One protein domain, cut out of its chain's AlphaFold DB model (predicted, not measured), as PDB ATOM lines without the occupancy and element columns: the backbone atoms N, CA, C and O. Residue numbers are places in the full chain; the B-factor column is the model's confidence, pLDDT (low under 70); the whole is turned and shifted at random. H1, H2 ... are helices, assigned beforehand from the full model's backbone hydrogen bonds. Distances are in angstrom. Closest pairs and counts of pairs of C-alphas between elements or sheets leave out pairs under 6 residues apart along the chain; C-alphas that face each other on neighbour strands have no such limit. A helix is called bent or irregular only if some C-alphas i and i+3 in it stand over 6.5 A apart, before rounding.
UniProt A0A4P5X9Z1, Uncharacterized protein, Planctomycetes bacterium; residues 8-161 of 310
ATOM      1  N   GLU A   8     -31.062  -7.896 -31.032       45.75
ATOM      2  CA  GLU A   8     -30.450  -9.197 -31.334       45.75
ATOM      3  C   GLU A   8     -30.499  -9.542 -32.827       45.75
ATOM      4  O   GLU A   8     -29.508 -10.006 -33.385       45.75
ATOM      5  N   VAL A   9     -31.607  -9.235 -33.509       53.19
ATOM      6  CA  VAL A   9     -31.742  -9.432 -34.958       53.19
ATOM      7  C   VAL A   9     -30.776  -8.506 -35.696       53.19
ATOM      8  O   VAL A   9     -30.111  -8.944 -36.631       53.19
ATOM      9  N   LEU A  10     -30.620  -7.260 -35.238       47.94
ATOM     10  CA  LEU A  10     -29.672  -6.300 -35.816       47.94
ATOM     11  C   LEU A  10     -28.207  -6.746 -35.631       47.94
ATOM     12  O   LEU A  10     -27.400  -6.623 -36.551       47.94
ATOM     13  N   ALA A  11     -27.873  -7.313 -34.467       45.38
ATOM     14  CA  ALA A  11     -26.547  -7.857 -34.179       45.38
ATOM     15  C   ALA A  11     -26.241  -9.118 -35.005       45.38
ATOM     16  O   ALA A  11     -25.142  -9.241 -35.543       45.38
ATOM     17  N   MET A  12     -27.208 -10.028 -35.169       44.44
ATOM     18  CA  MET A  12     -27.060 -11.209 -36.029       44.44
ATOM     19  C   MET A  12     -26.872 -10.829 -37.501       44.44
ATOM     20  O   MET A  12     -26.020 -11.410 -38.168       44.44
ATOM     21  N   HIS A  13     -27.603  -9.823 -37.994       44.19
ATOM     22  CA  HIS A  13     -27.416  -9.304 -39.351       44.19
ATOM     23  C   HIS A  13     -26.039  -8.655 -39.526       44.19
ATOM     24  O   HIS A  13     -25.380  -8.916 -40.525       44.19
ATOM     25  N   ALA A  14     -25.556  -7.883 -38.548       42.69
ATOM     26  CA  ALA A  14     -24.215  -7.295 -38.599       42.69
ATOM     27  C   ALA A  14     -23.100  -8.360 -38.583       42.69
ATOM     28  O   ALA A  14     -22.093  -8.223 -39.278       42.69
ATOM     29  N   VAL A  15     -23.279  -9.447 -37.822       51.88
ATOM     30  CA  VAL A  15     -22.344 -10.583 -37.814       51.88
ATOM     31  C   VAL A  15     -22.379 -11.332 -39.147       51.88
ATOM     32  O   VAL A  15     -21.318 -11.626 -39.690       51.88
ATOM     33  N   ALA A  16     -23.564 -11.595 -39.703       45.81
ATOM     34  CA  ALA A  16     -23.717 -12.238 -41.008       45.81
ATOM     35  C   ALA A  16     -23.102 -11.392 -42.138       45.81
ATOM     36  O   ALA A  16     -22.314 -11.913 -42.921       45.81
ATOM     37  N   GLN A  17     -23.350 -10.078 -42.144       53.22
ATOM     38  CA  GLN A  17     -22.723  -9.135 -43.075       53.22
ATOM     39  C   GLN A  17     -21.196  -9.136 -42.943       53.22
ATOM     40  O   GLN A  17     -20.493  -9.213 -43.943       53.22
ATOM     41  N   SER A  18     -20.662  -9.158 -41.717       68.25
ATOM     42  CA  SER A  18     -19.212  -9.243 -41.503       68.25
ATOM     43  C   SER A  18     -18.608 -10.575 -41.975       68.25
ATOM     44  O   SER A  18     -17.444 -10.610 -42.379       68.25
ATOM     45  N   ILE A  19     -19.363 -11.676 -41.923       70.56
ATOM     46  CA  ILE A  19     -18.935 -12.979 -42.449       70.56
ATOM     47  C   ILE A  19     -18.943 -12.963 -43.982       70.56
ATOM     48  O   ILE A  19     -17.943 -13.342 -44.590       70.56
ATOM     49  N   GLU A  20     -20.016 -12.473 -44.603       77.56
ATOM     50  CA  GLU A  20     -20.127 -12.345 -46.062       77.56
ATOM     51  C   GLU A  20     -19.035 -11.438 -46.640       77.56
ATOM     52  O   GLU A  20     -18.382 -11.800 -47.616       77.56
ATOM     53  N   GLU A  21     -18.752 -10.304 -45.995       80.00
ATOM     54  CA  GLU A  21     -17.660  -9.399 -46.373       80.00
ATOM     55  C   GLU A  21     -16.287 -10.081 -46.308       80.00
ATOM     56  O   GLU A  21     -15.434  -9.864 -47.173       80.00
ATOM     57  N   ARG A  22     -16.058 -10.930 -45.297       82.25
ATOM     58  CA  ARG A  22     -14.804 -11.686 -45.154       82.25
ATOM     59  C   ARG A  22     -14.650 -12.744 -46.238       82.25
ATOM     60  O   ARG A  22     -13.553 -12.877 -46.780       82.25
ATOM     61  N   GLU A  23     -15.714 -13.474 -46.559       88.12
ATOM     62  CA  GLU A  23     -15.700 -14.469 -47.638       88.12
ATOM     63  C   GLU A  23     -15.543 -13.803 -49.012       88.12
ATOM     64  O   GLU A  23     -14.742 -14.254 -49.832       88.12
ATOM     65  N   ALA A  24     -16.204 -12.665 -49.243       90.94
ATOM     66  CA  ALA A  24     -16.032 -11.879 -50.463       90.94
ATOM     67  C   ALA A  24     -14.593 -11.354 -50.609       90.94
ATOM     68  O   ALA A  24     -13.994 -11.464 -51.684       90.94
ATOM     69  N   LEU A  25     -13.999 -10.829 -49.530       91.94
ATOM     70  CA  LEU A  25     -12.601 -10.396 -49.527       91.94
ATOM     71  C   LEU A  25     -11.657 -11.568 -49.817       91.94
ATOM     72  O   LEU A  25     -10.748 -11.432 -50.634       91.94
ATOM     73  N   LYS A  26     -11.885 -12.725 -49.189       94.56
ATOM     74  CA  LYS A  26     -11.107 -13.945 -49.426       94.56
ATOM     75  C   LYS A  26     -11.160 -14.372 -50.893       94.56
ATOM     76  O   LYS A  26     -10.107 -14.594 -51.487       94.56
ATOM     77  N   ALA A  27     -12.350 -14.433 -51.489       95.19
ATOM     78  CA  ALA A  27     -12.519 -14.789 -52.897       95.19
ATOM     79  C   ALA A  27     -11.766 -13.824 -53.831       95.19
ATOM     80  O   ALA A  27     -11.078 -14.257 -54.757       95.19
ATOM     81  N   ARG A  28     -11.822 -12.514 -53.553       96.38
ATOM     82  CA  ARG A  28     -11.077 -11.508 -54.326       96.38
ATOM     83  C   ARG A  28      -9.567 -11.653 -54.179       96.38
ATOM     84  O   ARG A  28      -8.863 -11.562 -55.179       96.38
ATOM     85  N   LEU A  29      -9.063 -11.906 -52.971       96.31
ATOM     86  CA  LEU A  29      -7.631 -12.124 -52.742       96.31
ATOM     87  C   LEU A  29      -7.111 -13.364 -53.484       96.31
ATOM     88  O   LEU A  29      -6.034 -13.297 -54.073       96.31
ATOM     89  N   LEU A  30      -7.882 -14.458 -53.519       96.44
ATOM     90  CA  LEU A  30      -7.531 -15.654 -54.296       96.44
ATOM     91  C   LEU A  30      -7.503 -15.372 -55.802       96.44
ATOM     92  O   LEU A  30      -6.535 -15.730 -56.464       96.44
ATOM     93  N   SER A  31      -8.499 -14.657 -56.330       96.69
ATOM     94  CA  SER A  31      -8.503 -14.253 -57.741       96.69
ATOM     95  C   SER A  31      -7.305 -13.360 -58.093       96.69
ATOM     96  O   SER A  31      -6.683 -13.530 -59.141       96.69
ATOM     97  N   LEU A  32      -6.927 -12.424 -57.216       96.56
ATOM     98  CA  LEU A  32      -5.741 -11.589 -57.426       96.56
ATOM     99  C   LEU A  32      -4.440 -12.394 -57.339       96.56
ATOM    100  O   LEU A  32      -3.506 -12.115 -58.091       96.56
ATOM    101  N   TRP A  33      -4.372 -13.398 -56.465       96.44
ATOM    102  CA  TRP A  33      -3.248 -14.331 -56.415       96.44
ATOM    103  C   TRP A  33      -3.106 -15.112 -57.727       96.44
ATOM    104  O   TRP A  33      -2.020 -15.115 -58.296       96.44
ATOM    105  N   GLU A  34      -4.186 -15.689 -58.259       95.62
ATOM    106  CA  GLU A  34      -4.164 -16.409 -59.545       95.62
ATOM    107  C   GLU A  34      -3.679 -15.523 -60.702       95.62
ATOM    108  O   GLU A  34      -2.994 -15.989 -61.610       95.62
ATOM    109  N   ARG A  35      -4.001 -14.225 -60.655       94.62
ATOM    110  CA  ARG A  35      -3.602 -13.242 -61.671       94.62
ATOM    111  C   ARG A  35      -2.153 -12.777 -61.549       94.62
ATOM    112  O   ARG A  35      -1.513 -12.521 -62.562       94.62
ATOM    113  N   THR A  36      -1.665 -12.593 -60.324       95.25
ATOM    114  CA  THR A  36      -0.376 -11.927 -60.052       95.25
ATOM    115  C   THR A  36       0.735 -12.893 -59.645       95.25
ATOM    116  O   THR A  36       1.907 -12.529 -59.696       95.25
ATOM    117  N   GLY A  37       0.386 -14.115 -59.236       93.31
ATOM    118  CA  GLY A  37       1.314 -15.130 -58.733       93.31
ATOM    119  C   GLY A  37       1.850 -14.874 -57.320       93.31
ATOM    120  O   GLY A  37       2.725 -15.602 -56.857       93.31
ATOM    121  N   ASP A  38       1.355 -13.856 -56.616       93.44
ATOM    122  CA  ASP A  38       1.889 -13.448 -55.315       93.44
ATOM    123  C   ASP A  38       1.340 -14.302 -54.165       93.44
ATOM    124  O   ASP A  38       0.188 -14.163 -53.739       93.44
ATOM    125  N   ALA A  39       2.198 -15.171 -53.630       93.88
ATOM    126  CA  ALA A  39       1.870 -16.078 -52.533       93.88
ATOM    127  C   ALA A  39       1.413 -15.349 -51.253       93.88
ATOM    128  O   ALA A  39       0.688 -15.933 -50.446       93.88
ATOM    129  N   SER A  40       1.787 -14.078 -51.051       93.56
ATOM    130  CA  SER A  40       1.342 -13.322 -49.875       93.56
ATOM    131  C   SER A  40      -0.174 -13.091 -49.882       93.56
ATOM    132  O   SER A  40      -0.805 -13.182 -48.827       93.56
ATOM    133  N   LEU A  41      -0.785 -12.893 -51.057       95.00
ATOM    134  CA  LEU A  41      -2.234 -12.732 -51.205       95.00
ATOM    135  C   LEU A  41      -2.983 -14.037 -50.906       95.00
ATOM    136  O   LEU A  41      -4.018 -14.011 -50.237       95.00
ATOM    137  N   GLN A  42      -2.424 -15.178 -51.317       95.31
ATOM    138  CA  GLN A  42      -2.967 -16.500 -50.996       95.31
ATOM    139  C   GLN A  42      -2.932 -16.776 -49.488       95.31
ATOM    140  O   GLN A  42      -3.937 -17.183 -48.903       95.31
ATOM    141  N   ARG A  43      -1.795 -16.504 -48.834       93.88
ATOM    142  CA  ARG A  43      -1.645 -16.659 -47.378       93.88
ATOM    143  C   ARG A  43      -2.660 -15.798 -46.627       93.88
ATOM    144  O   ARG A  43      -3.379 -16.295 -45.762       93.88
ATOM    145  N   LEU A  44      -2.809 -14.532 -47.023       93.19
ATOM    146  CA  LEU A  44      -3.786 -13.614 -46.429       93.19
ATOM    147  C   LEU A  44      -5.239 -14.084 -46.600       93.19
ATOM    148  O   LEU A  44      -6.031 -13.972 -45.654       93.19
ATOM    149  N   ALA A  45      -5.582 -14.636 -47.769       93.00
ATOM    150  CA  ALA A  45      -6.889 -15.240 -48.031       93.00
ATOM    151  C   ALA A  45      -7.172 -16.436 -47.103       93.00
ATOM    152  O   ALA A  45      -8.285 -16.573 -46.590       93.00
ATOM    153  N   ASN A  46      -6.153 -17.247 -46.815       91.19
ATOM    154  CA  ASN A  46      -6.245 -18.377 -45.886       91.19
ATOM    155  C   ASN A  46      -6.230 -17.956 -44.406       91.19
ATOM    156  O   ASN A  46      -6.448 -18.785 -43.527       91.19
ATOM    157  N   GLY A  47      -6.025 -16.668 -44.115       87.44
ATOM    158  CA  GLY A  47      -5.923 -16.170 -42.743       87.44
ATOM    159  C   GLY A  47      -4.560 -16.428 -42.105       87.44
ATOM    160  O   GLY A  47      -4.444 -16.388 -40.883       87.44
ATOM    161  N   GLU A  48      -3.534 -16.643 -42.922       90.00
ATOM    162  CA  GLU A  48      -2.145 -16.797 -42.508       90.00
ATOM    163  C   GLU A  48      -1.377 -15.486 -42.677       90.00
ATOM    164  O   GLU A  48      -1.698 -14.649 -43.526       90.00
ATOM    165  N   ALA A  49      -0.328 -15.307 -41.875       88.75
ATOM    166  CA  ALA A  49       0.547 -14.156 -42.013       88.75
ATOM    167  C   ALA A  49       1.267 -14.175 -43.375       88.75
ATOM    168  O   ALA A  49       1.696 -15.240 -43.821       88.75
ATOM    169  N   PRO A  50       1.444 -13.017 -44.036       88.38
ATOM    170  CA  PRO A  50       1.980 -12.952 -45.398       88.38
ATOM    171  C   PRO A  50       3.485 -13.238 -45.492       88.38
ATOM    172  O   PRO A  50       3.999 -13.454 -46.587       88.38
ATOM    173  N   ARG A  51       4.203 -13.197 -44.362       86.00
ATOM    174  CA  ARG A  51       5.650 -13.417 -44.265       86.00
ATOM    175  C   ARG A  51       5.959 -14.374 -43.127       86.00
ATOM    176  O   ARG A  51       5.257 -14.390 -42.115       86.00
ATOM    177  N   ASP A  52       7.046 -15.114 -43.271       77.12
ATOM    178  CA  ASP A  52       7.497 -16.036 -42.234       77.12
ATOM    179  C   ASP A  52       7.963 -15.258 -40.996       77.12
ATOM    180  O   ASP A  52       8.686 -14.266 -41.097       77.12
ATOM    181  N   GLY A  53       7.482 -15.671 -39.822       74.88
ATOM    182  CA  GLY A  53       7.722 -14.980 -38.550       74.88
ATOM    183  C   GLY A  53       6.803 -13.784 -38.266       74.88
ATOM    184  O   GLY A  53       6.865 -13.234 -37.168       74.88
ATOM    185  N   ALA A  54       5.928 -13.391 -39.198       79.06
ATOM    186  CA  ALA A  54       4.856 -12.440 -38.909       79.06
ATOM    187  C   ALA A  54       3.659 -13.158 -38.256       79.06
ATOM    188  O   ALA A  54       3.395 -14.328 -38.526       79.06
ATOM    189  N   ALA A  55       2.920 -12.450 -37.404       78.25
ATOM    190  CA  ALA A  55       1.691 -12.936 -36.783       78.25
ATOM    191  C   ALA A  55       0.631 -11.829 -36.795       78.25
ATOM    192  O   ALA A  55       0.960 -10.649 -36.907       78.25
ATOM    193  N   PHE A  56      -0.639 -12.208 -36.669       82.12
ATOM    194  CA  PHE A  56      -1.723 -11.257 -36.443       82.12
ATOM    195  C   PHE A  56      -1.971 -11.142 -34.940       82.12
ATOM    196  O   PHE A  56      -2.630 -12.002 -34.359       82.12
ATOM    197  N   ALA A  57      -1.467 -10.092 -34.289       79.56
ATOM    198  CA  ALA A  57      -1.798  -9.831 -32.890       79.56
ATOM    199  C   ALA A  57      -3.217  -9.259 -32.749       79.56
ATOM    200  O   ALA A  57      -3.866  -9.436 -31.718       79.56
ATOM    201  N   THR A  58      -3.714  -8.563 -33.779       86.88
ATOM    202  CA  THR A  58      -5.042  -7.932 -33.776       86.88
ATOM    203  C   THR A  58      -5.722  -7.991 -35.146       86.88
ATOM    204  O   THR A  58      -5.069  -8.109 -36.183       86.88
ATOM    205  N   GLN A  59      -7.050  -7.825 -35.170       84.12
ATOM    206  CA  GLN A  59      -7.808  -7.695 -36.421       84.12
ATOM    207  C   GLN A  59      -7.357  -6.479 -37.248       84.12
ATOM    208  O   GLN A  59      -7.332  -6.549 -38.474       84.12
ATOM    209  N   GLN A  60      -6.961  -5.384 -36.590       84.06
ATOM    210  CA  GLN A  60      -6.431  -4.200 -37.266       84.06
ATOM    211  C   GLN A  60      -5.127  -4.517 -38.001       84.06
ATOM    212  O   GLN A  60      -4.964  -4.131 -39.154       84.06
ATOM    213  N   GLU A  61      -4.227  -5.258 -37.359       87.31
ATOM    214  CA  GLU A  61      -2.957  -5.664 -37.959       87.31
ATOM    215  C   GLU A  61      -3.160  -6.590 -39.164       87.31
ATOM    216  O   GLU A  61      -2.444  -6.470 -40.155       87.31
ATOM    217  N   ARG A  62      -4.182  -7.458 -39.134       89.62
ATOM    218  CA  ARG A  62      -4.578  -8.245 -40.310       89.62
ATOM    219  C   ARG A  62      -4.983  -7.340 -41.476       89.62
ATOM    220  O   ARG A  62      -4.503  -7.539 -42.588       89.62
ATOM    221  N   THR A  63      -5.819  -6.331 -41.228       89.88
ATOM    222  CA  THR A  63      -6.206  -5.342 -42.249       89.88
ATOM    223  C   THR A  63      -4.996  -4.570 -42.775       89.88
ATOM    224  O   THR A  63      -4.876  -4.344 -43.979       89.88
ATOM    225  N   ASP A  64      -4.069  -4.192 -41.897       90.75
ATOM    226  CA  ASP A  64      -2.856  -3.479 -42.292       90.75
ATOM    227  C   ASP A  64      -1.970  -4.328 -43.209       90.75
ATOM    228  O   ASP A  64      -1.497  -3.837 -44.235       90.75
ATOM    229  N   TRP A  65      -1.804  -5.615 -42.886       94.12
ATOM    230  CA  TRP A  65      -1.090  -6.560 -43.737       94.12
ATOM    231  C   TRP A  65      -1.746  -6.730 -45.105       94.12
ATOM    232  O   TRP A  65      -1.035  -6.692 -46.106       94.12
ATOM    233  N   VAL A  66      -3.077  -6.849 -45.165       94.62
ATOM    234  CA  VAL A  66      -3.810  -6.909 -46.442       94.62
ATOM    235  C   VAL A  66      -3.496  -5.683 -47.296       94.62
ATOM    236  O   VAL A  66      -3.081  -5.820 -48.444       94.62
ATOM    237  N   ASN A  67      -3.607  -4.485 -46.726       95.25
ATOM    238  CA  ASN A  67      -3.341  -3.242 -47.445       95.25
ATOM    239  C   ASN A  67      -1.875  -3.110 -47.892       95.25
ATOM    240  O   ASN A  67      -1.596  -2.686 -49.013       95.25
ATOM    241  N   THR A  68      -0.930  -3.484 -47.028       96.25
ATOM    242  CA  THR A  68       0.507  -3.434 -47.323       96.25
ATOM    243  C   THR A  68       0.897  -4.420 -48.424       96.25
ATOM    244  O   THR A  68       1.653  -4.043 -49.319       96.25
ATOM    245  N   CYS A  69       0.358  -5.641 -48.415       96.25
ATOM    246  CA  CYS A  69       0.602  -6.630 -49.466       96.25
ATOM    247  C   CYS A  69      -0.043  -6.233 -50.795       96.25
ATOM    248  O   CYS A  69       0.621  -6.310 -51.822       96.25
ATOM    249  N   LEU A  70      -1.285  -5.734 -50.792       97.06
ATOM    250  CA  LEU A  70      -1.927  -5.228 -52.011       97.06
ATOM    251  C   LEU A  70      -1.129  -4.078 -52.640       97.06
ATOM    252  O   LEU A  70      -0.949  -4.044 -53.855       97.06
ATOM    253  N   MET A  71      -0.605  -3.156 -51.827       97.56
ATOM    254  CA  MET A  71       0.209  -2.051 -52.336       97.56
ATOM    255  C   MET A  71       1.571  -2.516 -52.874       97.56
ATOM    256  O   MET A  71       2.009  -2.017 -53.912       97.56
ATOM    257  N   GLU A  72       2.248  -3.455 -52.204       96.69
ATOM    258  CA  GLU A  72       3.505  -4.022 -52.718       96.69
ATOM    259  C   GLU A  72       3.266  -4.787 -54.023       96.69
ATOM    260  O   GLU A  72       3.997  -4.589 -54.990       96.69
ATOM    261  N   ASN A  73       2.202  -5.587 -54.084       96.94
ATOM    262  CA  ASN A  73       1.817  -6.299 -55.291       96.94
ATOM    263  C   ASN A  73       1.556  -5.328 -56.448       96.94
ATOM    264  O   ASN A  73       2.149  -5.473 -57.513       96.94
ATOM    265  N   TYR A  74       0.749  -4.285 -56.223       97.56
ATOM    266  CA  TYR A  74       0.476  -3.258 -57.230       97.56
ATOM    267  C   TYR A  74       1.750  -2.534 -57.683       97.56
ATOM    268  O   TYR A  74       1.918  -2.257 -58.867       97.56
ATOM    269  N   LYS A  75       2.678  -2.256 -56.766       96.12
ATOM    270  CA  LYS A  75       3.973  -1.649 -57.099       96.12
ATOM    271  C   LYS A  75       4.803  -2.516 -58.050       96.12
ATOM    272  O   LYS A  75       5.527  -1.953 -58.867       96.12
ATOM    273  N   VAL A  76       4.710  -3.841 -57.942       95.50
ATOM    274  CA  VAL A  76       5.434  -4.783 -58.809       95.50
ATOM    275  C   VAL A  76       4.692  -5.026 -60.126       95.50
ATOM    276  O   VAL A  76       5.320  -5.051 -61.180       95.50
ATOM    277  N   THR A  77       3.370  -5.204 -60.080       95.31
ATOM    278  CA  THR A  77       2.573  -5.674 -61.226       95.31
ATOM    279  C   THR A  77       1.931  -4.553 -62.037       95.31
ATOM    280  O   THR A  77       1.728  -4.703 -63.239       95.31
ATOM    281  N   GLY A  78       1.566  -3.442 -61.395       94.25
ATOM    282  CA  GLY A  78       0.732  -2.396 -61.983       94.25
ATOM    283  C   GLY A  78      -0.708  -2.833 -62.294       94.25
ATOM    284  O   GLY A  78      -1.407  -2.109 -63.003       94.25
ATOM    285  N   ASP A  79      -1.173  -3.989 -61.796       95.94
ATOM    286  CA  ASP A  79      -2.499  -4.530 -62.131       95.94
ATOM    287  C   ASP A  79      -3.630  -3.650 -61.555       95.94
ATOM    288  O   ASP A  79      -3.698  -3.356 -60.357       95.94
ATOM    289  N   ALA A  80      -4.553  -3.235 -62.427       95.25
ATOM    290  CA  ALA A  80      -5.659  -2.348 -62.081       95.25
ATOM    291  C   ALA A  80      -6.649  -2.958 -61.070       95.25
ATOM    292  O   ALA A  80      -7.230  -2.222 -60.275       95.25
ATOM    293  N   GLN A  81      -6.836  -4.281 -61.065       96.44
ATOM    294  CA  GLN A  81      -7.736  -4.978 -60.139       96.44
ATOM    295  C   GLN A  81      -7.187  -4.990 -58.711       96.44
ATOM    296  O   GLN A  81      -7.951  -4.879 -57.749       96.44
ATOM    297  N   VAL A  82      -5.862  -5.063 -58.565       96.75
ATOM    298  CA  VAL A  82      -5.193  -4.958 -57.260       96.75
ATOM    299  C   VAL A  82      -5.412  -3.562 -56.684       96.75
ATOM    300  O   VAL A  82      -5.811  -3.416 -55.527       96.75
ATOM    301  N   PHE A  83      -5.221  -2.532 -57.514       97.12
ATOM    302  CA  PHE A  83      -5.475  -1.152 -57.109       97.12
ATOM    303  C   PHE A  83      -6.955  -0.894 -56.804       97.12
ATOM    304  O   PHE A  83      -7.253  -0.198 -55.839       97.12
ATOM    305  N   ALA A  84      -7.881  -1.472 -57.576       96.81
ATOM    306  CA  ALA A  84      -9.317  -1.340 -57.332       96.81
ATOM    307  C   ALA A  84      -9.706  -1.871 -55.944       96.81
ATOM    308  O   ALA A  84     -10.338  -1.154 -55.169       96.81
ATOM    309  N   LEU A  85      -9.244  -3.072 -55.574       95.94
ATOM    310  CA  LEU A  85      -9.484  -3.610 -54.232       95.94
ATOM    311  C   LEU A  85      -8.839  -2.735 -53.144       95.94
ATOM    312  O   LEU A  85      -9.473  -2.440 -52.132       95.94
ATOM    313  N   LEU A  86      -7.600  -2.280 -53.355       95.69
ATOM    314  CA  LEU A  86      -6.917  -1.384 -52.418       95.69
ATOM    315  C   LEU A  86      -7.692  -0.068 -52.218       95.69
ATOM    316  O   LEU A  86      -7.814   0.407 -51.087       95.69
ATOM    317  N   PHE A  87      -8.222   0.507 -53.299       94.88
ATOM    318  CA  PHE A  87      -9.052   1.707 -53.276       94.88
ATOM    319  C   PHE A  87     -10.326   1.476 -52.463       94.88
ATOM    320  O   PHE A  87     -10.577   2.214 -51.513       94.88
ATOM    321  N   GLU A  88     -11.089   0.430 -52.776       93.88
ATOM    322  CA  GLU A  88     -12.357   0.125 -52.108       93.88
ATOM    323  C   GLU A  88     -12.189  -0.065 -50.595       93.88
ATOM    324  O   GLU A  88     -12.957   0.496 -49.811       93.88
ATOM    325  N   LEU A  89     -11.140  -0.779 -50.172       92.19
ATOM    326  CA  LEU A  89     -10.861  -1.030 -48.754       92.19
ATOM    327  C   LEU A  89     -10.475   0.238 -47.977       92.19
ATOM    328  O   LEU A  89     -10.761   0.346 -46.784       92.19
ATOM    329  N   ASN A  90      -9.806   1.197 -48.623       92.25
ATOM    330  CA  ASN A  90      -9.200   2.342 -47.933       92.25
ATOM    331  C   ASN A  90      -9.937   3.663 -48.158       92.25
ATOM    332  O   ASN A  90      -9.740   4.610 -47.389       92.25
ATOM    333  N   HIS A  91     -10.810   3.739 -49.164       90.25
ATOM    334  CA  HIS A  91     -11.569   4.943 -49.482       90.25
ATOM    335  C   HIS A  91     -12.382   5.466 -48.285       90.25
ATOM    336  O   HIS A  91     -12.229   6.649 -47.968       90.25
ATOM    337  N   PRO A  92     -13.157   4.646 -47.540       88.50
ATOM    338  CA  PRO A  92     -13.925   5.140 -46.393       88.50
ATOM    339  C   PRO A  92     -13.033   5.724 -45.290       88.50
ATOM    340  O   PRO A  92     -13.321   6.788 -44.741       88.50
ATOM    341  N   VAL A  93     -11.913   5.059 -44.990       85.88
ATOM    342  CA  VAL A  93     -10.983   5.474 -43.929       85.88
ATOM    343  C   VAL A  93     -10.295   6.789 -44.291       85.88
ATOM    344  O   VAL A  93     -10.209   7.698 -43.460       85.88
ATOM    345  N   PHE A  94      -9.831   6.929 -45.535       86.31
ATOM    346  CA  PHE A  94      -9.228   8.174 -46.005       86.31
ATOM    347  C   PHE A  94     -10.255   9.300 -46.133       86.31
ATOM    348  O   PHE A  94      -9.940  10.422 -45.741       86.31
ATOM    349  N   ALA A  95     -11.488   9.015 -46.560       86.44
ATOM    350  CA  ALA A  95     -12.571   9.996 -46.587       86.44
ATOM    351  C   ALA A  95     -12.851  10.565 -45.186       86.44
ATOM    352  O   ALA A  95     -12.859  11.784 -45.008       86.44
ATOM    353  N   ILE A  96     -12.993   9.704 -44.170       82.12
ATOM    354  CA  ILE A  96     -13.192  10.128 -42.772       82.12
ATOM    355  C   ILE A  96     -12.004  10.965 -42.284       82.12
ATOM    356  O   ILE A  96     -12.197  12.009 -41.653       82.12
ATOM    357  N   ALA A  97     -10.771  10.542 -42.584       79.69
ATOM    358  CA  ALA A  97      -9.572  11.276 -42.195       79.69
ATOM    359  C   ALA A  97      -9.536  12.679 -42.825       79.69
ATOM    360  O   ALA A  97      -9.376  13.670 -42.106       79.69
ATOM    361  N   VAL A  98      -9.737  12.780 -44.143       82.62
ATOM    362  CA  VAL A  98      -9.774  14.052 -44.881       82.62
ATOM    363  C   VAL A  98     -10.881  14.949 -44.327       82.62
ATOM    364  O   VAL A  98     -10.596  16.059 -43.878       82.62
ATOM    365  N   GLN A  99     -12.119  14.457 -44.237       83.00
ATOM    366  CA  GLN A  99     -13.255  15.223 -43.713       83.00
ATOM    367  C   GLN A  99     -13.021  15.702 -42.272       83.00
ATOM    368  O   GLN A  99     -13.294  16.858 -41.940       83.00
ATOM    369  N   GLY A 100     -12.480  14.844 -41.403       76.81
ATOM    370  CA  GLY A 100     -12.181  15.185 -40.011       76.81
ATOM    371  C   GLY A 100     -11.087  16.247 -39.872       76.81
ATOM    372  O   GLY A 100     -11.097  17.050 -38.932       76.81
ATOM    373  N   HIS A 101     -10.130  16.289 -40.795       72.00
ATOM    374  CA  HIS A 101      -9.154  17.369 -40.853       72.00
ATOM    375  C   HIS A 101      -9.730  18.660 -41.451       72.00
ATOM    376  O   HIS A 101      -9.476  19.733 -40.904       72.00
ATOM    377  N   MET A 102     -10.545  18.568 -42.500       71.00
ATOM    378  CA  MET A 102     -11.130  19.733 -43.167       71.00
ATOM    379  C   MET A 102     -12.196  20.425 -42.321       71.00
ATOM    380  O   MET A 102     -12.207  21.642 -42.260       71.00
ATOM    381  N   ARG A 103     -12.993  19.706 -41.520       69.88
ATOM    382  CA  ARG A 103     -13.901  20.346 -40.540       69.88
ATOM    383  C   ARG A 103     -13.181  21.261 -39.541       69.88
ATOM    384  O   ARG A 103     -13.794  22.168 -38.987       69.88
ATOM    385  N   ARG A 104     -11.893  21.015 -39.277       65.00
ATOM    386  CA  ARG A 104     -11.060  21.835 -38.378       65.00
ATOM    387  C   ARG A 104     -10.359  22.985 -39.103       65.00
ATOM    388  O   ARG A 104      -9.907  23.921 -38.448       65.00
ATOM    389  N   ALA A 105     -10.257  22.909 -40.425       60.25
ATOM    390  CA  ALA A 105      -9.622  23.897 -41.277       60.25
ATOM    391  C   ALA A 105     -10.710  24.657 -42.046       60.25
ATOM    392  O   ALA A 105     -11.303  24.110 -42.961       60.25
ATOM    393  N   PHE A 106     -10.976  25.914 -41.687       56.84
ATOM    394  CA  PHE A 106     -11.970  26.782 -42.343       56.84
ATOM    395  C   PHE A 106     -11.584  27.131 -43.800       56.84
ATOM    396  O   PHE A 106     -11.300  28.281 -44.119       56.84
ATOM    397  N   CYS A 107     -11.519  26.136 -44.683       59.28
ATOM    398  CA  CYS A 107     -11.166  26.243 -46.093       59.28
ATOM    399  C   CYS A 107     -12.325  25.747 -46.968       59.28
ATOM    400  O   CYS A 107     -13.106  24.897 -46.547       59.28
ATOM    401  N   HIS A 108     -12.444  26.302 -48.174       66.75
ATOM    402  CA  HIS A 108     -13.553  26.053 -49.107       66.75
ATOM    403  C   HIS A 108     -13.251  24.938 -50.125       66.75
ATOM    404  O   HIS A 108     -13.777  24.943 -51.230       66.75
ATOM    405  N   VAL A 109     -12.352  24.019 -49.775       72.31
ATOM    406  CA  VAL A 109     -11.945  22.905 -50.643       72.31
ATOM    407  C   VAL A 109     -12.888  21.726 -50.416       72.31
ATOM    408  O   VAL A 109     -13.229  21.446 -49.264       72.31
ATOM    409  N   ASP A 110     -13.283  21.023 -51.479       83.31
ATOM    410  CA  ASP A 110     -14.038  19.776 -51.345       83.31
ATOM    411  C   ASP A 110     -13.124  18.645 -50.837       83.31
ATOM    412  O   ASP A 110     -12.013  18.421 -51.322       83.31
ATOM    413  N   ALA A 111     -13.606  17.908 -49.839       84.12
ATOM    414  CA  ALA A 111     -12.937  16.722 -49.326       84.12
ATOM    415  C   ALA A 111     -12.815  15.621 -50.387       84.12
ATOM    416  O   ALA A 111     -11.841  14.868 -50.357       84.12
ATOM    417  N   ASN A 112     -13.771  15.534 -51.317       87.06
ATOM    418  CA  ASN A 112     -13.734  14.542 -52.388       87.06
ATOM    419  C   ASN A 112     -12.604  14.823 -53.386       87.06
ATOM    420  O   ASN A 112     -11.906  13.887 -53.766       87.06
ATOM    421  N   ASP A 113     -12.351  16.087 -53.731       89.06
ATOM    422  CA  ASP A 113     -11.250  16.469 -54.629       89.06
ATOM    423  C   ASP A 113      -9.889  16.115 -54.017       89.06
ATOM    424  O   ASP A 113      -9.034  15.496 -54.651       89.06
ATOM    425  N   VAL A 114      -9.707  16.427 -52.729       89.06
ATOM    426  CA  VAL A 114      -8.491  16.052 -51.991       89.06
ATOM    427  C   VAL A 114      -8.323  14.535 -51.959       89.06
ATOM    428  O   VAL A 114      -7.208  14.033 -52.093       89.06
ATOM    429  N   LEU A 115      -9.415  13.794 -51.770       90.62
ATOM    430  CA  LEU A 115      -9.389  12.337 -51.743       90.62
ATOM    431  C   LEU A 115      -9.015  11.745 -53.110       90.62
ATOM    432  O   LEU A 115      -8.208  10.815 -53.161       90.62
ATOM    433  N   GLN A 116      -9.531  12.310 -54.204       92.88
ATOM    434  CA  GLN A 116      -9.143  11.926 -55.564       92.88
ATOM    435  C   GLN A 116      -7.642  12.138 -55.788       92.88
ATOM    436  O   GLN A 116      -6.949  11.210 -56.206       92.88
ATOM    437  N   ASP A 117      -7.111  13.303 -55.414       92.19
ATOM    438  CA  ASP A 117      -5.678  13.602 -55.519       92.19
ATOM    439  C   ASP A 117      -4.810  12.650 -54.677       92.19
ATOM    440  O   ASP A 117      -3.694  12.294 -55.067       92.19
ATOM    441  N   VAL A 118      -5.296  12.215 -53.509       91.62
ATOM    442  CA  VAL A 118      -4.604  11.217 -52.677       91.62
ATOM    443  C   VAL A 118      -4.455   9.901 -53.430       91.62
ATOM    444  O   VAL A 118      -3.337   9.394 -53.539       91.62
ATOM    445  N   PHE A 119      -5.548   9.356 -53.964       94.44
ATOM    446  CA  PHE A 119      -5.495   8.091 -54.692       94.44
ATOM    447  C   PHE A 119      -4.738   8.211 -56.015       94.44
ATOM    448  O   PHE A 119      -3.987   7.299 -56.357       94.44
ATOM    449  N   LEU A 120      -4.824   9.354 -56.700       94.25
ATOM    450  CA  LEU A 120      -4.029   9.629 -57.896       94.25
ATOM    451  C   LEU A 120      -2.524   9.636 -57.590       94.25
ATOM    452  O   LEU A 120      -1.732   9.096 -58.361       94.25
ATOM    453  N   ASN A 121      -2.113  10.197 -56.450       89.06
ATOM    454  CA  ASN A 121      -0.715  10.168 -56.018       89.06
ATOM    455  C   ASN A 121      -0.243   8.750 -55.672       89.06
ATOM    456  O   ASN A 121       0.888   8.395 -56.008       89.06
ATOM    457  N   ILE A 122      -1.088   7.938 -55.028       92.81
ATOM    458  CA  ILE A 122      -0.779   6.526 -54.748       92.81
ATOM    459  C   ILE A 122      -0.601   5.756 -56.063       92.81
ATOM    460  O   ILE A 122       0.387   5.041 -56.220       92.81
ATOM    461  N   TYR A 123      -1.514   5.959 -57.016       93.75
ATOM    462  CA  TYR A 123      -1.483   5.336 -58.338       93.75
ATOM    463  C   TYR A 123      -0.250   5.753 -59.156       93.75
ATOM    464  O   TYR A 123       0.382   4.930 -59.808       93.75
ATOM    465  N   ARG A 124       0.132   7.037 -59.114       91.12
ATOM    466  CA  ARG A 124       1.240   7.583 -59.916       91.12
ATOM    467  C   ARG A 124       2.624   7.245 -59.358       91.12
ATOM    468  O   ARG A 124       3.580   7.138 -60.124       91.12
ATOM    469  N   TYR A 125       2.759   7.099 -58.038       91.88
ATOM    470  CA  TYR A 125       4.059   6.924 -57.379       91.88
ATOM    471  C   TYR A 125       4.178   5.652 -56.519       91.88
ATOM    472  O   TYR A 125       4.682   5.729 -55.391       91.88
ATOM    473  N   PRO A 126       3.800   4.463 -57.028       92.19
ATOM    474  CA  PRO A 126       3.853   3.232 -56.247       92.19
ATOM    475  C   PRO A 126       5.291   2.812 -55.910       92.19
ATOM    476  O   PRO A 126       5.540   2.266 -54.841       92.19
ATOM    477  N   HIS A 127       6.269   3.157 -56.755       89.62
ATOM    478  CA  HIS A 127       7.692   2.854 -56.549       89.62
ATOM    479  C   HIS A 127       8.285   3.442 -55.255       89.62
ATOM    480  O   HIS A 127       9.322   2.978 -54.793       89.62
ATOM    481  N   ARG A 128       7.643   4.455 -54.655       87.25
ATOM    482  CA  ARG A 128       8.090   5.080 -53.395       87.25
ATOM    483  C   ARG A 128       7.618   4.331 -52.147       87.25
ATOM    484  O   ARG A 128       7.922   4.760 -51.033       87.25
ATOM    485  N   PHE A 129       6.833   3.272 -52.317       91.69
ATOM    486  CA  PHE A 129       6.318   2.473 -51.219       91.69
ATOM    487  C   PHE A 129       7.342   1.431 -50.743       91.69
ATOM    488  O   PHE A 129       7.960   0.724 -51.544       91.69
ATOM    489  N   LEU A 130       7.493   1.341 -49.420       89.81
ATOM    490  CA  LEU A 130       8.341   0.374 -48.724       89.81
ATOM    491  C   LEU A 130       7.463  -0.451 -47.782       89.81
ATOM    492  O   LEU A 130       6.808   0.117 -46.906       89.81
ATOM    493  N   SER A 131       7.446  -1.771 -47.955       90.94
ATOM    494  CA  SER A 131       6.564  -2.700 -47.238       90.94
ATOM    495  C   SER A 131       7.213  -3.331 -46.000       90.94
ATOM    496  O   SER A 131       6.939  -4.480 -45.668       90.94
ATOM    497  N   ASP A 132       8.075  -2.612 -45.283       86.50
ATOM    498  CA  ASP A 132       8.908  -3.187 -44.210       86.50
ATOM    499  C   ASP A 132       8.097  -3.766 -43.032       86.50
ATOM    500  O   ASP A 132       8.558  -4.658 -42.324       86.50
ATOM    501  N   ARG A 133       6.880  -3.259 -42.811       88.94
ATOM    502  CA  ARG A 133       6.061  -3.490 -41.611       88.94
ATOM    503  C   ARG A 133       4.572  -3.528 -41.949       88.94
ATOM    504  O   ARG A 133       4.159  -2.918 -42.931       88.94
ATOM    505  N   ALA A 134       3.774  -4.189 -41.108       88.12
ATOM    506  CA  ALA A 134       2.335  -4.383 -41.320       88.12
ATOM    507  C   ALA A 134       1.600  -3.071 -41.635       88.12
ATOM    508  O   ALA A 134       0.867  -2.972 -42.609       88.12
ATOM    509  N   ASP A 135       1.868  -2.018 -40.863       88.31
ATOM    510  CA  ASP A 135       1.230  -0.706 -40.984       88.31
ATOM    511  C   ASP A 135       1.936   0.270 -41.938       88.31
ATOM    512  O   ASP A 135       1.670   1.478 -41.907       88.31
ATOM    513  N   ALA A 136       2.834  -0.229 -42.791       90.44
ATOM    514  CA  ALA A 136       3.542   0.586 -43.768       90.44
ATOM    515  C   ALA A 136       2.571   1.364 -44.663       90.44
ATOM    516  O   ALA A 136       2.707   2.586 -44.786       90.44
ATOM    517  N   PHE A 137       1.558   0.690 -45.225       92.81
ATOM    518  CA  PHE A 137       0.573   1.340 -46.089       92.81
ATOM    519  C   PHE A 137      -0.217   2.415 -45.351       92.81
ATOM    520  O   PHE A 137      -0.313   3.539 -45.834       92.81
ATOM    521  N   ARG A 138      -0.718   2.116 -44.149       87.88
ATOM    522  CA  ARG A 138      -1.479   3.082 -43.349       87.88
ATOM    523  C   ARG A 138      -0.663   4.352 -43.088       87.88
ATOM    524  O   ARG A 138      -1.131   5.461 -43.343       87.88
ATOM    525  N   ASN A 139       0.579   4.210 -42.625       87.38
ATOM    526  CA  ASN A 139       1.442   5.353 -42.313       87.38
ATOM    527  C   ASN A 139       1.875   6.126 -43.569       87.38
ATOM    528  O   ASN A 139       1.990   7.353 -43.547       87.38
ATOM    529  N   TRP A 140       2.145   5.431 -44.672       90.88
ATOM    530  CA  TRP A 140       2.487   6.052 -45.950       90.88
ATOM    531  C   TRP A 140       1.286   6.779 -46.573       90.88
ATOM    532  O   TRP A 140       1.396   7.966 -46.880       90.88
ATOM    533  N   GLY A 141       0.120   6.139 -46.628       88.31
ATOM    534  CA  GLY A 141      -1.136   6.720 -47.098       88.31
ATOM    535  C   GLY A 141      -1.556   7.948 -46.291       88.31
ATOM    536  O   GLY A 141      -1.827   8.997 -46.872       88.31
ATOM    537  N   HIS A 142      -1.491   7.906 -44.954       84.00
ATOM    538  CA  HIS A 142      -1.784   9.092 -44.135       84.00
ATOM    539  C   HIS A 142      -0.791  10.245 -44.346       84.00
ATOM    540  O   HIS A 142      -1.180  11.411 -44.234       84.00
ATOM    541  N   ARG A 143       0.480   9.962 -44.670       85.00
ATOM    542  CA  ARG A 143       1.435  11.010 -45.072       85.00
ATOM    543  C   ARG A 143       1.022  11.652 -46.395       85.00
ATOM    544  O   ARG A 143       1.067  12.877 -46.488       85.00
ATOM    545  N   ILE A 144       0.573  10.862 -47.372       85.69
ATOM    546  CA  ILE A 144       0.036  11.375 -48.641       85.69
ATOM    547  C   ILE A 144      -1.203  12.233 -48.374       85.69
ATOM    548  O   ILE A 144      -1.209  13.393 -48.767       85.69
ATOM    549  N   VAL A 145      -2.181  11.732 -47.609       85.12
ATOM    550  CA  VAL A 145      -3.383  12.485 -47.198       85.12
ATOM    551  C   VAL A 145      -3.020  13.834 -46.591       85.12
ATOM    552  O   VAL A 145      -3.511  14.872 -47.033       85.12
ATOM    553  N   ARG A 146      -2.115  13.846 -45.606       80.56
ATOM    554  CA  ARG A 146      -1.682  15.080 -44.946       80.56
ATOM    555  C   ARG A 146      -1.022  16.048 -45.926       80.56
ATOM    556  O   ARG A 146      -1.311  17.241 -45.876       80.56
ATOM    557  N   ASN A 147      -0.138  15.560 -46.791       84.06
ATOM    558  CA  ASN A 147       0.583  16.399 -47.745       84.06
ATOM    559  C   ASN A 147      -0.350  16.965 -48.819       84.06
ATOM    560  O   ASN A 147      -0.282  18.161 -49.096       84.06
ATOM    561  N   THR A 148      -1.257  16.150 -49.363       87.19
ATOM    562  CA  THR A 148      -2.274  16.583 -50.331       87.19
ATOM    563  C   THR A 148      -3.214  17.606 -49.709       87.19
ATOM    564  O   THR A 148      -3.445  18.658 -50.288       87.19
ATOM    565  N   MET A 149      -3.687  17.369 -48.486       82.44
ATOM    566  CA  MET A 149      -4.532  18.322 -47.770       82.44
ATOM    567  C   MET A 149      -3.802  19.643 -47.501       82.44
ATOM    568  O   MET A 149      -4.364  20.708 -47.729       82.44
ATOM    569  N   LEU A 150      -2.544  19.607 -47.045       81.12
ATOM    570  CA  LEU A 150      -1.747  20.826 -46.863       81.12
ATOM    571  C   LEU A 150      -1.540  21.561 -48.191       81.12
ATOM    572  O   LEU A 150      -1.621  22.787 -48.214       81.12
ATOM    573  N   LYS A 151      -1.316  20.831 -49.291       79.75
ATOM    574  CA  LYS A 151      -1.224  21.395 -50.642       79.75
ATOM    575  C   LYS A 151      -2.540  22.045 -51.056       79.75
ATOM    576  O   LYS A 151      -2.506  23.175 -51.519       79.75
ATOM    577  N   ALA A 152      -3.672  21.388 -50.843       79.81
ATOM    578  CA  ALA A 152      -4.986  21.912 -51.188       79.81
ATOM    579  C   ALA A 152      -5.375  23.111 -50.311       79.81
ATOM    580  O   ALA A 152      -5.917  24.083 -50.809       79.81
ATOM    581  N   MET A 153      -5.016  23.118 -49.025       71.69
ATOM    582  CA  MET A 153      -5.213  24.273 -48.143       71.69
ATOM    583  C   MET A 153      -4.313  25.452 -48.509       71.69
ATOM    584  O   MET A 153      -4.756  26.597 -48.448       71.69
ATOM    585  N   ARG A 154      -3.054  25.197 -48.893       67.81
ATOM    586  CA  ARG A 154      -2.176  26.230 -49.457       67.81
ATOM    587  C   ARG A 154      -2.745  26.720 -50.778       67.81
ATOM    588  O   ARG A 154      -2.867  27.915 -50.950       67.81
ATOM    589  N   GLY A 155      -3.146  25.817 -51.668       59.81
ATOM    590  CA  GLY A 155      -3.806  26.083 -52.947       59.81
ATOM    591  C   GLY A 155      -5.075  26.913 -52.795       59.81
ATOM    592  O   GLY A 155      -5.206  27.904 -53.479       59.81
ATOM    593  N   ALA A 156      -5.938  26.626 -51.826       55.12
ATOM    594  CA  ALA A 156      -7.118  27.432 -51.524       55.12
ATOM    595  C   ALA A 156      -6.776  28.754 -50.847       55.12
ATOM    596  O   ALA A 156      -7.409  29.764 -51.130       55.12
ATOM    597  N   GLY A 157      -5.734  28.785 -50.016       49.16
ATOM    598  CA  GLY A 157      -5.115  30.031 -49.584       49.16
ATOM    599  C   GLY A 157      -4.579  30.846 -50.763       49.16
ATOM    600  O   GLY A 157      -4.568  32.060 -50.670       49.16
ATOM    601  N   ARG A 158      -4.202  30.190 -51.865       44.44
ATOM    602  CA  ARG A 158      -3.633  30.729 -53.108       44.44
ATOM    603  C   ARG A 158      -4.626  30.904 -54.255       44.44
ATOM    604  O   ARG A 158      -4.303  31.579 -55.204       44.44
ATOM    605  N   GLN A 159      -5.840  30.371 -54.144       39.50
ATOM    606  CA  GLN A 159      -6.999  30.597 -55.016       39.50
ATOM    607  C   GLN A 159      -7.908  31.668 -54.412       39.50
ATOM    608  O   GLN A 159      -8.339  32.567 -55.124       39.50
ATOM    609  N   ALA A 160      -8.078  31.686 -53.082       40.03
ATOM    610  CA  ALA A 160      -8.502  32.891 -52.358       40.03
ATOM    611  C   ALA A 160      -7.507  34.040 -52.580       40.03
ATOM    612  O   ALA A 160      -7.876  35.211 -52.582       40.03
ATOM    613  N   ARG A 161      -6.248  33.679 -52.829       33.12
ATOM    614  CA  ARG A 161      -5.221  34.553 -53.352       33.12
ATOM    615  C   ARG A 161      -4.864  34.239 -54.821       33.12
ATOM    616  O   ARG A 161      -3.733  34.361 -55.233       33.12
TER     617      ARG A 161
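Overview. This is residues 8 to 161 of the 310 residues of an uncharacterized protein of Planctomycetes bacterium (UniProt A0A4P5X9Z1). Two groups of helices make up the domain: in one, the last part of H1, H2, H3 and the arm H4a run up and down side by side, and in the other H4b, H5 and H6 pack on one another at steep angles and reach away from the side of the first. The kink in H4 leads from one group to the other, H6 sets out from the middle of H3 about perpendicular to it, and residues 8 to 21 of H1 stick out as a free arm. The printed part has 154 residues with six named helices, H1 to H6 in chain order, and no named strand; the class is all helix. It is compact, with a radius of gyration of the C-alphas of 17.4 A and spans of 53 by 45 by 26 A.

Arrangement. H1, residues 8 to 36, touches H2, residues 39 to 46, with residues 25 to 33 alone; they form a helical hairpin at a shallow tilt of 23 degrees, and their closest C-alphas, of Lys 26 and Ala 45, are 4.6 A apart. H2 forms another helical hairpin with H3, residues 59 to 77, where the closest C-alphas, of Leu 44 and Val 66, are 6.7 A apart. H4, residues 80 to 102, was assigned as one helix by its hydrogen bonds but is bent, with C-alphas 89 and 92 7.3 A apart; its arms, H4a, residues 80 to 89, and H4b, residues 92 to 102, stand at a steep tilt of 60 degrees. H3 and H4a form a third helical hairpin, closest at the C-alphas of Tyr 74 and Val 82, 5.9 A apart. H1, H3 and H4a are a bundle, helices lying roughly along one another, though H1 and H4a are close but not clearly touching, with the closest C-alphas, of Leu 32 and Val 82, 6.7 A apart. H6, residues 136 to 159, touches H3 about perpendicular, at 76 degrees, with the closest C-alphas, of Thr 68 and Phe 137, 4.9 A apart. H5, residues 111 to 124, touches H6 at a steep tilt of 55 degrees, opposite ways; the closest C-alphas, of Val 118 and Val 145, are 5.8 A apart. H4b touches H5, closest at the C-alphas of Gln 99 and Ala 111, 5.8 A apart, and H6, closest at those of Val 98 and Val 145, 7.0 A apart. H1 is apart from H4b, H5 and H6. In H1, H2, H3, H4a, H4b, H5 and H6 every O i to N i+4 pair is within hydrogen-bond range.

Along the chain. H1 begins at C-alpha 8, (-30.450, -9.197, -31.334), and is 41.7 A long. H3 is 27.0 A long, H5 19.9 A and H6 33.7 A. H6 ends at C-alpha 159, (-6.999, 30.597, -55.016).

Size, cuts and confidence. The C-alphas of Glu 8 and Arg 161, the two farthest apart, are 55.1 A apart. The printed part has no cut, and the links H2 to H3 and H5 to H6 are long. The mean pLDDT of the printed part is 83.2; residues 8 to 18, 103 to 108 and 154 to 161 are under 70.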